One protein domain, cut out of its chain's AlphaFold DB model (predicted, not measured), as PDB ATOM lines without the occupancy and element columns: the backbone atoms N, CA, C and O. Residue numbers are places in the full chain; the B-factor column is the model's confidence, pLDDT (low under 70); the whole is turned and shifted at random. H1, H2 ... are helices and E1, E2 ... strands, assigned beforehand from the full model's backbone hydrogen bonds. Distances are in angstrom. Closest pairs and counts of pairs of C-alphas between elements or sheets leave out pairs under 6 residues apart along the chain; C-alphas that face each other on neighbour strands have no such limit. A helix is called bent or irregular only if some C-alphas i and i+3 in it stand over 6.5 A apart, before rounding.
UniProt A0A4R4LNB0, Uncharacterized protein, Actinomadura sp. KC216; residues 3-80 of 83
ATOM      1  N   TYR A   3      52.203  57.822  44.191       94.06
ATOM      2  CA  TYR A   3      53.122  57.060  45.029       94.06
ATOM      3  C   TYR A   3      52.659  57.132  46.475       94.06
ATOM      4  O   TYR A   3      52.250  58.196  46.935       94.06
ATOM      5  N   GLU A   4      52.774  56.017  47.181       95.94
ATOM      6  CA  GLU A   4      52.527  55.924  48.615       95.94
ATOM      7  C   GLU A   4      53.777  55.327  49.281       95.94
ATOM      8  O   GLU A   4      54.564  54.614  48.648       95.94
ATOM      9  N   GLU A   5      54.003  55.659  50.550       95.75
ATOM     10  CA  GLU A   5      55.165  55.175  51.295       95.75
ATOM     11  C   GLU A   5      54.800  53.942  52.127       95.75
ATOM     12  O   GLU A   5      53.797  53.931  52.847       95.75
ATOM     13  N   PHE A   6      55.646  52.915  52.058       95.75
ATOM     14  CA  PHE A   6      55.581  51.740  52.917       95.75
ATOM     15  C   PHE A   6      56.967  51.457  53.486       95.75
ATOM     16  O   PHE A   6      57.879  51.115  52.741       95.75
ATOM     17  N   LYS A   7      57.151  51.586  54.806       94.50
ATOM     18  CA  LYS A   7      58.438  51.331  55.489       94.50
ATOM     19  C   LYS A   7      59.639  52.063  54.863       94.50
ATOM     20  O   LYS A   7      60.706  51.478  54.692       94.50
ATOM     21  N   GLY A   8      59.462  53.332  54.495       92.81
ATOM     22  CA  GLY A   8      60.535  54.163  53.941       92.81
ATOM     23  C   GLY A   8      60.887  53.898  52.474       92.81
ATOM     24  O   GLY A   8      61.822  54.510  51.961       92.81
ATOM     25  N   ARG A   9      60.153  53.024  51.773       91.12
ATOM     26  CA  ARG A   9      60.258  52.855  50.314       91.12
ATOM     27  C   ARG A   9      58.995  53.342  49.615       91.12
ATOM     28  O   ARG A   9      57.893  53.283  50.164       91.12
ATOM     29  N   ARG A  10      59.181  53.829  48.387       93.56
ATOM     30  CA  ARG A  10      58.099  54.302  47.524       93.56
ATOM     31  C   ARG A  10      57.496  53.122  46.778       93.56
ATOM     32  O   ARG A  10      58.214  52.374  46.123       93.56
ATOM     33  N   VAL A  11      56.181  53.010  46.863       95.38
ATOM     34  CA  VAL A  11      55.380  52.060  46.099       95.38
ATOM     35  C   VAL A  11      54.546  52.873  45.128       95.38
ATOM     36  O   VAL A  11      53.873  53.834  45.517       95.38
ATOM     37  N   GLN A  12      54.634  52.538  43.851       95.44
ATOM     38  CA  GLN A  12      53.818  53.167  42.830       95.44
ATOM     39  C   GLN A  12      52.418  52.556  42.871       95.44
ATOM     40  O   GLN A  12      52.263  51.337  42.901       95.44
ATOM     41  N   VAL A  13      51.408  53.422  42.856       95.19
ATOM     42  CA  VAL A  13      50.001  53.030  42.773       95.19
ATOM     43  C   VAL A  13      49.482  53.438  41.402       95.19
ATOM     44  O   VAL A  13      49.514  54.624  41.040       95.19
ATOM     45  N   ILE A  14      49.053  52.447  40.628       93.00
ATOM     46  CA  ILE A  14      48.482  52.632  39.295       93.00
ATOM     47  C   ILE A  14      46.988  52.363  39.388       93.00
ATOM     48  O   ILE A  14      46.577  51.353  39.943       93.00
ATOM     49  N   ASP A  15      46.198  53.299  38.879       91.44
ATOM     50  CA  ASP A  15      44.742  53.269  38.929       91.44
ATOM     51  C   ASP A  15      44.217  53.157  37.502       91.44
ATOM     52  O   ASP A  15      44.399  54.076  36.699       91.44
ATOM     53  N   PHE A  16      43.655  51.997  37.181       88.19
ATOM     54  CA  PHE A  16      43.026  51.712  35.902       88.19
ATOM     55  C   PHE A  16      41.521  51.666  36.105       88.19
ATOM     56  O   PHE A  16      41.030  50.792  36.814       88.19
ATOM     57  N   ASP A  17      40.805  52.574  35.458       82.00
ATOM     58  CA  ASP A  17      39.346  52.597  35.421       82.00
ATOM     59  C   ASP A  17      38.905  52.324  33.980       82.00
ATOM     60  O   ASP A  17      39.268  53.081  33.073       82.00
ATOM     61  N   ASP A  18      38.201  51.215  33.749       73.00
ATOM     62  CA  ASP A  18      37.620  50.909  32.442       73.00
ATOM     63  C   ASP A  18      36.158  51.372  32.384       73.00
ATOM     64  O   ASP A  18      35.409  51.337  33.360       73.00
ATOM     65  N   VAL A  19      35.713  51.757  31.190       60.06
ATOM     66  CA  VAL A  19      34.370  52.284  30.897       60.06
ATOM     67  C   VAL A  19      33.262  51.270  31.254       60.06
ATOM     68  O   VAL A  19      32.094  51.640  31.373       60.06
ATOM     69  N   GLY A  20      33.615  49.995  31.463       64.19
ATOM     70  CA  GLY A  20      32.730  48.928  31.940       64.19
ATOM     71  C   GLY A  20      32.446  48.915  33.449       64.19
ATOM     72  O   GLY A  20      31.657  48.082  33.892       64.19
ATOM     73  N   GLY A  21      33.053  49.812  34.236       68.38
ATOM     74  CA  GLY A  21      32.923  49.836  35.699       68.38
ATOM     75  C   GLY A  21      33.833  48.837  36.417       68.38
ATOM     76  O   GLY A  21      33.669  48.614  37.617       68.38
ATOM     77  N   GLU A  22      34.776  48.235  35.688       80.69
ATOM     78  CA  GLU A  22      35.888  47.502  36.278       80.69
ATOM     79  C   GLU A  22      36.985  48.500  36.643       80.69
ATOM     80  O   GLU A  22      37.412  49.295  35.804       80.69
ATOM     81  N   ARG A  23      37.461  48.448  37.887       88.69
ATOM     82  CA  ARG A  23      38.547  49.315  38.343       88.69
ATOM     83  C   ARG A  23      39.594  48.512  39.093       88.69
ATOM     84  O   ARG A  23      39.269  47.659  39.921       88.69
ATOM     85  N   VAL A  24      40.857  48.774  38.776       92.00
ATOM     86  CA  VAL A  24      42.028  48.040  39.260       92.00
ATOM     87  C   VAL A  24      43.028  49.024  39.853       92.00
ATOM     88  O   VAL A  24      43.436  49.983  39.205       92.00
ATOM     89  N   LEU A  25      43.456  48.750  41.082       94.00
ATOM     90  CA  LEU A  25      44.564  49.420  41.746       94.00
ATOM     91  C   LEU A  25      45.750  48.466  41.827       94.00
ATOM     92  O   LEU A  25      45.708  47.489  42.576       94.00
ATOM     93  N   GLU A  26      46.811  48.753  41.085       95.00
ATOM     94  CA  GLU A  26      48.054  47.984  41.114       95.00
ATOM     95  C   GLU A  26      49.102  48.645  42.007       95.00
ATOM     96  O   GLU A  26      49.311  49.859  41.961       95.00
ATOM     97  N   PHE A  27      49.799  47.824  42.791       95.25
ATOM     98  CA  PHE A  27      50.856  48.233  43.708       95.25
ATOM     99  C   PHE A  27      52.196  47.699  43.207       95.25
ATOM    100  O   PHE A  27      52.517  46.518  43.376       95.25
ATOM    101  N   VAL A  28      52.980  48.576  42.583       94.44
ATOM    102  CA  VAL A  28      54.311  48.263  42.054       94.44
ATOM    103  C   VAL A  28      55.352  48.676  43.086       94.44
ATOM    104  O   VAL A  28      55.536  49.857  43.391       94.44
ATOM    105  N   ASP A  29      56.007  47.677  43.659       90.00
ATOM    106  CA  ASP A  29      57.026  47.839  44.684       90.00
ATOM    107  C   ASP A  29      58.415  47.731  44.050       90.00
ATOM    108  O   ASP A  29      58.680  46.820  43.270       90.00
ATOM    109  N   SER A  30      59.326  48.632  44.419       84.19
ATOM    110  CA  SER A  30      60.720  48.595  43.951       84.19
ATOM    111  C   SER A  30      61.446  47.284  44.275       84.19
ATOM    112  O   SER A  30      62.365  46.898  43.559       84.19
ATOM    113  N   LEU A  31      61.022  46.548  45.312       83.25
ATOM    114  CA  LEU A  31      61.590  45.224  45.598       83.25
ATOM    115  C   LEU A  31      61.073  44.112  44.671       83.25
ATOM    116  O   LEU A  31      61.642  43.024  44.671       83.25
ATOM    117  N   THR A  32      60.024  44.370  43.888       78.88
ATOM    118  CA  THR A  32      59.424  43.419  42.939       78.88
ATOM    119  C   THR A  32      59.409  43.964  41.511       78.88
ATOM    120  O   THR A  32      58.692  43.436  40.667       78.88
ATOM    121  N   GLU A  33      60.184  45.015  41.227       67.50
ATOM    122  CA  GLU A  33      60.116  45.786  39.977       67.50
ATOM    123  C   GLU A  33      60.247  44.922  38.712       67.50
ATOM    124  O   GLU A  33      59.586  45.193  37.714       67.50
ATOM    125  N   SER A  34      61.035  43.842  38.758       71.94
ATOM    126  CA  SER A  34      61.196  42.913  37.632       71.94
ATOM    127  C   SER A  34      59.945  42.089  37.308       71.94
ATOM    128  O   SER A  34      59.824  41.624  36.183       71.94
ATOM    129  N   ALA A  35      59.045  41.905  38.277       76.50
ATOM    130  CA  ALA A  35      57.771  41.202  38.121       76.50
ATOM    131  C   ALA A  35      56.608  42.164  37.803       76.50
ATOM    132  O   ALA A  35      55.505  41.731  37.483       76.50
ATOM    133  N   GLY A  36      56.820  43.483  37.905       85.88
ATOM    134  CA  GLY A  36      55.757  44.484  37.816       85.88
ATOM    135  C   GLY A  36      55.011  44.662  39.142       85.88
ATOM    136  O   GLY A  36      55.628  44.822  40.199       85.88
ATOM    137  N   ALA A  37      53.676  44.692  39.101       89.31
ATOM    138  CA  ALA A  37      52.857  44.851  40.303       89.31
ATOM    139  C   ALA A  37      53.017  43.643  41.233       89.31
ATOM    140  O   ALA A  37      52.905  42.510  40.784       89.31
ATOM    141  N   ALA A  38      53.242  43.864  42.527       92.50
ATOM    142  CA  ALA A  38      53.277  42.780  43.513       92.50
ATOM    143  C   ALA A  38      51.861  42.313  43.887       92.50
ATOM    144  O   ALA A  38      51.618  41.133  44.148       92.50
ATOM    145  N   LEU A  39      50.928  43.267  43.933       94.88
ATOM    146  CA  LEU A  39      49.554  43.084  44.377       94.88
ATOM    147  C   LEU A  39      48.630  43.991  43.565       94.88
ATOM    148  O   LEU A  39      48.984  45.130  43.264       94.88
ATOM    149  N   ALA A  40      47.432  43.501  43.268       94.94
ATOM    150  CA  ALA A  40      46.351  44.291  42.702       94.94
ATOM    151  C   ALA A  40      45.084  44.154  43.551       94.94
ATOM    152  O   ALA A  40      44.755  43.062  44.019       94.94
ATOM    153  N   VAL A  41      44.362  45.256  43.729       94.62
ATOM    154  CA  VAL A  41      42.999  45.272  44.271       94.62
ATOM    155  C   VAL A  41      42.071  45.639  43.129       94.62
ATOM    156  O   VAL A  41      42.258  46.686  42.516       94.62
ATOM    157  N   TYR A  42      41.087  44.802  42.831       92.62
ATOM    158  CA  TYR A  42      40.200  45.028  41.695       92.62
ATOM    159  C   TYR A  42      38.741  44.797  42.056       92.62
ATOM    160  O   TYR A  42      38.416  43.919  42.855       92.62
ATOM    161  N   SER A  43      37.857  45.565  41.427       89.31
ATOM    162  CA  SER A  43      36.426  45.287  41.417       89.31
ATOM    163  C   SER A  43      35.927  45.149  39.986       89.31
ATOM    164  O   SER A  43      36.392  45.848  39.089       89.31
ATOM    165  N   ARG A  44      34.973  44.234  39.786       84.00
ATOM    166  CA  ARG A  44      34.232  44.072  38.523       84.00
ATOM    167  C   ARG A  44      32.903  44.827  38.512       84.00
ATOM    168  O   ARG A  44      32.108  44.680  37.590       84.00
ATOM    169  N   SER A  45      32.618  45.559  39.580       76.44
ATOM    170  CA  SER A  45      31.455  46.422  39.686       76.44
ATOM    171  C   SER A  45      31.896  47.791  40.184       76.44
ATOM    172  O   SER A  45      32.968  47.953  40.770       76.44
ATOM    173  N   SER A  46      31.021  48.781  40.021       73.06
ATOM    174  CA  SER A  46      31.212  50.104  40.620       73.06
ATOM    175  C   SER A  46      31.260  50.066  42.155       73.06
ATOM    176  O   SER A  46      31.645  51.049  42.785       73.06
ATOM    177  N   GLU A  47      30.838  48.956  42.766       78.12
ATOM    178  CA  GLU A  47      30.912  48.742  44.204       78.12
ATOM    179  C   GLU A  47      32.214  48.038  44.583       78.12
ATOM    180  O   GLU A  47      32.632  47.057  43.978       78.12
ATOM    181  N   TRP A  48      32.849  48.519  45.645       82.38
ATOM    182  CA  TRP A  48      34.127  47.985  46.123       82.38
ATOM    183  C   TRP A  48      33.990  47.062  47.332       82.38
ATOM    184  O   TRP A  48      34.990  46.585  47.866       82.38
ATOM    185  N   THR A  49      32.758  46.813  47.778       81.62
ATOM    186  CA  THR A  49      32.455  45.943  48.922       81.62
ATOM    187  C   THR A  49      32.965  44.519  48.696       81.62
ATOM    188  O   THR A  49      33.498  43.913  49.621       81.62
ATOM    189  N   ASP A  50      32.885  44.047  47.448       84.06
ATOM    190  CA  ASP A  50      33.325  42.717  47.012       84.06
ATOM    191  C   ASP A  50      34.637  42.765  46.208       84.06
ATOM    192  O   ASP A  50      34.932  41.864  45.417       84.06
ATOM    193  N   ALA A  51      35.425  43.833  46.380       90.19
ATOM    194  CA  ALA A  51      36.713  43.955  45.715       90.19
ATOM    195  C   ALA A  51      37.635  42.793  46.107       90.19
ATOM    196  O   ALA A  51      37.740  42.403  47.272       90.19
ATOM    197  N   GLN A  52      38.320  42.248  45.112       93.44
ATOM    198  CA  GLN A  52      39.198  41.098  45.253       93.44
ATOM    199  C   GLN A  52      40.659  41.533  45.246       93.44
ATOM    200  O   GLN A  52      41.023  42.581  44.712       93.44
ATOM    201  N   VAL A  53      41.505  40.689  45.833       94.56
ATOM    202  CA  VAL A  53      42.955  40.869  45.849       94.56
ATOM    203  C   VAL A  53      43.585  39.804  44.968       94.56
ATOM    204  O   VAL A  53      43.289  38.621  45.117       94.56
ATOM    205  N   SER A  54      44.470  40.224  44.073       94.88
ATOM    206  CA  SER A  54      45.324  39.343  43.285       94.88
ATOM    207  C   SER A  54      46.779  39.569  43.677       94.88
ATOM    208  O   SER A  54      47.213  40.712  43.820       94.88
ATOM    209  N   ILE A  55      47.530  38.487  43.859       94.19
ATOM    210  CA  ILE A  55      48.978  38.525  44.088       94.19
ATOM    211  C   ILE A  55      49.638  38.075  42.795       94.19
ATOM    212  O   ILE A  55      49.202  37.094  42.187       94.19
ATOM    213  N   ASN A  56      50.680  38.782  42.375       92.81
ATOM    214  CA  ASN A  56      51.406  38.405  41.176       92.81
ATOM    215  C   ASN A  56      52.076  37.028  41.362       92.81
ATOM    216  O   ASN A  56      52.815  36.841  42.325       92.81
ATOM    217  N   PRO A  57      51.836  36.053  40.469       91.94
ATOM    218  CA  PRO A  57      52.416  34.717  40.596       91.94
ATOM    219  C   PRO A  57      53.942  34.680  40.418       91.94
ATOM    220  O   PRO A  57      54.562  33.678  40.765       91.94
ATOM    221  N   GLU A  58      54.551  35.732  39.868       91.56
ATOM    222  CA  GLU A  58      56.005  35.846  39.708       91.56
ATOM    223  C   GLU A  58      56.719  36.311  40.987       91.56
ATOM    224  O   GLU A  58      57.948  36.260  41.053       91.56
ATOM    225  N   VAL A  59      55.976  36.742  42.014       89.19
ATOM    226  CA  VAL A  59      56.536  37.005  43.346       89.19
ATOM    227  C   VAL A  59      56.304  35.802  44.261       89.19
ATOM    228  O   VAL A  59      55.269  35.147  44.184       89.19
ATOM    229  N   ASP A  60      57.230  35.535  45.186       87.62
ATOM    230  CA  ASP A  60      57.155  34.438  46.180       87.62
ATOM    231  C   ASP A  60      56.079  34.676  47.272       87.62
ATOM    232  O   ASP A  60      56.133  34.161  48.387       87.62
ATOM    233  N   GLY A  61      55.094  35.518  46.963       88.00
ATOM    234  CA  GLY A  61      54.090  36.042  47.873       88.00
ATOM    235  C   GLY A  61      54.349  37.485  48.301       88.00
ATOM    236  O   GLY A  61      55.347  38.122  47.965       88.00
ATOM    237  N   VAL A  62      53.404  38.010  49.075       91.00
ATOM    238  CA  VAL A  62      53.483  39.332  49.706       91.00
ATOM    239  C   VAL A  62      53.371  39.164  51.213       91.00
ATOM    240  O   VAL A  62      52.595  38.340  51.702       91.00
ATOM    241  N   CYS A  63      54.143  39.938  51.975       92.31
ATOM    242  CA  CYS A  63      54.008  39.893  53.425       92.31
ATOM    243  C   CYS A  63      52.657  40.485  53.853       92.31
ATOM    244  O   CYS A  63      52.153  41.429  53.241       92.31
ATOM    245  N   VAL A  64      52.081  39.938  54.928       95.38
ATOM    246  CA  VAL A  64      50.749  40.330  55.428       95.38
ATOM    247  C   VAL A  64      50.664  41.836  55.675       95.38
ATOM    248  O   VAL A  64      49.709  42.477  55.259       95.38
ATOM    249  N   GLU A  65      51.708  42.424  56.254       95.94
ATOM    250  CA  GLU A  65      51.750  43.858  56.546       95.94
ATOM    251  C   GLU A  65      51.717  44.730  55.278       95.94
ATOM    252  O   GLU A  65      51.103  45.795  55.272       95.94
ATOM    253  N   PHE A  66      52.343  44.281  54.182       94.88
ATOM    254  CA  PHE A  66      52.251  44.977  52.896       94.88
ATOM    255  C   PHE A  66      50.834  44.890  52.327       94.88
ATOM    256  O   PHE A  66      50.304  45.890  51.845       94.88
ATOM    257  N   MET A  67      50.196  43.721  52.426       95.75
ATOM    258  CA  MET A  67      48.809  43.535  51.998       95.75
ATOM    259  C   MET A  67      47.847  44.428  52.792       95.75
ATOM    260  O   MET A  67      47.031  45.125  52.193       95.75
ATOM    261  N   GLU A  68      47.957  44.465  54.121       96.94
ATOM    262  CA  GLU A  68      47.129  45.325  54.976       96.94
ATOM    263  C   GLU A  68      47.301  46.808  54.632       96.94
ATOM    264  O   GLU A  68      46.317  47.542  54.491       96.94
ATOM    265  N   TRP A  69      48.547  47.245  54.438       97.00
ATOM    266  CA  TRP A  69      48.847  48.605  54.010       97.00
ATOM    267  C   TRP A  69      48.226  48.928  52.641       97.00
ATOM    268  O   TRP A  69      47.558  49.958  52.509       97.00
ATOM    269  N   ALA A  70      48.381  48.045  51.649       95.69
ATOM    270  CA  ALA A  70      47.854  48.242  50.300       95.69
ATOM    271  C   ALA A  70      46.319  48.318  50.301       95.69
ATOM    272  O   ALA A  70      45.736  49.210  49.684       95.69
ATOM    273  N   LEU A  71      45.652  47.460  51.077       94.62
ATOM    274  CA  LEU A  71      44.203  47.518  51.285       94.62
ATOM    275  C   LEU A  71      43.768  48.832  51.946       94.62
ATOM    276  O   LEU A  71      42.744  49.410  51.576       94.62
ATOM    277  N   GLY A  72      44.554  49.335  52.899       94.75
ATOM    278  CA  GLY A  72      44.331  50.639  53.514       94.75
ATOM    279  C   GLY A  72      44.440  51.791  52.511       94.75
ATOM    280  O   GLY A  72      43.604  52.695  52.525       94.75
ATOM    281  N   VAL A  73      45.439  51.759  51.624       94.81
ATOM    282  CA  VAL A  73      45.587  52.721  50.519       94.81
ATOM    283  C   VAL A  73      44.391  52.640  49.573       94.81
ATOM    284  O   VAL A  73      43.765  53.666  49.308       94.81
ATOM    285  N   ALA A  74      44.036  51.435  49.119       92.44
ATOM    286  CA  ALA A  74      42.917  51.214  48.210       92.44
ATOM    287  C   ALA A  74      41.623  51.801  48.781       92.44
ATOM    288  O   ALA A  74      40.976  52.618  48.133       92.44
ATOM    289  N   ARG A  75      41.298  51.499  50.044       90.69
ATOM    290  CA  ARG A  75      40.109  52.047  50.715       90.69
ATOM    291  C   ARG A  75      40.079  53.574  50.742       90.69
ATOM    292  O   ARG A  75      38.999  54.138  50.580       90.69
ATOM    293  N   ARG A  76      41.221  54.247  50.929       91.50
ATOM    294  CA  ARG A  76      41.289  55.719  50.882       91.50
ATOM    295  C   ARG A  76      41.002  56.249  49.481       91.50
ATOM    296  O   ARG A  76      40.212  57.172  49.354       91.50
ATOM    297  N   ILE A  77      41.611  55.652  48.456       88.62
ATOM    298  CA  ILE A  77      41.408  56.048  47.052       88.62
ATOM    299  C   ILE A  77      39.943  55.855  46.648       88.62
ATOM    300  O   ILE A  77      39.335  56.730  46.044       88.62
ATOM    301  N   ILE A  78      39.351  54.736  47.052       84.62
ATOM    302  CA  ILE A  78      37.956  54.399  46.763       84.62
ATOM    303  C   ILE A  78      36.989  55.344  47.488       84.62
ATOM    304  O   ILE A  78      36.009  55.798  46.905       84.62
ATOM    305  N   SER A  79      37.255  55.649  48.762       81.25
ATOM    306  CA  SER A  79      36.376  56.494  49.589       81.25
ATOM    307  C   SER A  79      36.539  57.990  49.309       81.25
ATOM    308  O   SER A  79      35.747  58.801  49.786       81.25
ATOM    309  N   SER A  80      37.578  58.385  48.578       69.69
ATOM    310  CA  SER A  80      37.816  59.765  48.157       69.69
ATOM    311  C   SER A  80      38.299  59.753  46.710       69.69
ATOM    312  O   SER A  80      39.503  59.893  46.484       69.69
TER     313      SER A  80
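What this domain is: This is residues 3 to 80 of the 83 residues of an uncharacterized protein of Actinomadura sp. KC216 (UniProt A0A4R4LNB0). One strongly twisted sheet of five antiparallel strands curls round the long helix H2, which is packed into the concave side of the sheet. The small, irregular helix H1 sits on the opposite face at one end of the strands, where the chain turns from E3 to E4. The printed part has 78 residues with five named strands and two named helices, in the order E1, E2, E3, H1, E4, E5, H2; across the sheet the strands run E1, E2, E3, E4, E5. The class is mixed, helices and strands. The whole is compact, with a radius of gyration of the C-alphas of 12.1 A, and spans 32 by 24 by 19 A.

How they stand to each other: E1, residues 3 to 6, and E2, residues 9 to 17, form an antiparallel hairpin, with N 4 and O 11 within hydrogen-bond range at 3.0 A. E2 and E3, residues 23 to 29, form a second hairpin, with N 14 and O 26 at 2.9 A. E1, E2 and E3 make a meander, each strand the antiparallel neighbour of the one before. H1, residues 30 to 35, is on the sheet at a height of 6.9 A, over none of the strands, but only just: 2 of its 6 C-alphas fall on E3. It is irregular, with C-alphas 31 and 34 8.3 A apart; 0 of its 2 O i to N i+4 pairs and 1 of its 3 O i to N i+3 pairs are within hydrogen-bond range. E4, residues 37 to 43, is antiparallel to E3, with N 25 and O 41 at 2.8 A. E5, residues 52 to 55, forms a hairpin with E4, with N 52 and O 42 at 2.8 A. From edge strand E1 to edge strand E5 the strands' lines turn by 73 degrees and the way across the sheet by 87 degrees. H2, residues 64 to 79, is on the face opposite to H1, and every O i to N i+4 pair in it is within hydrogen-bond range. Its closest C-alphas to E3 are those of Ala 74 and Leu 25, 6.9 A apart; to E1, those of Trp 69 and Phe 6, 7.5 A. H1 and H2 are apart.

Where its parts are: E1 begins at C-alpha 3, (53.122, 57.060, 45.029). E2 is 25.7 A long, E3 19.6 A and E4 16.5 A. H2 is 22.4 A long and ends at C-alpha 79, (36.376, 56.494, 49.589).

The domain as a whole: The C-alphas of Gly 8 and Gly 20 are the two farthest apart, 35.8 A. The printed part has no cut, and no link is long. The mean pLDDT of the printed part is 88.4; residues 19 to 21, 33 and 80 are under 70.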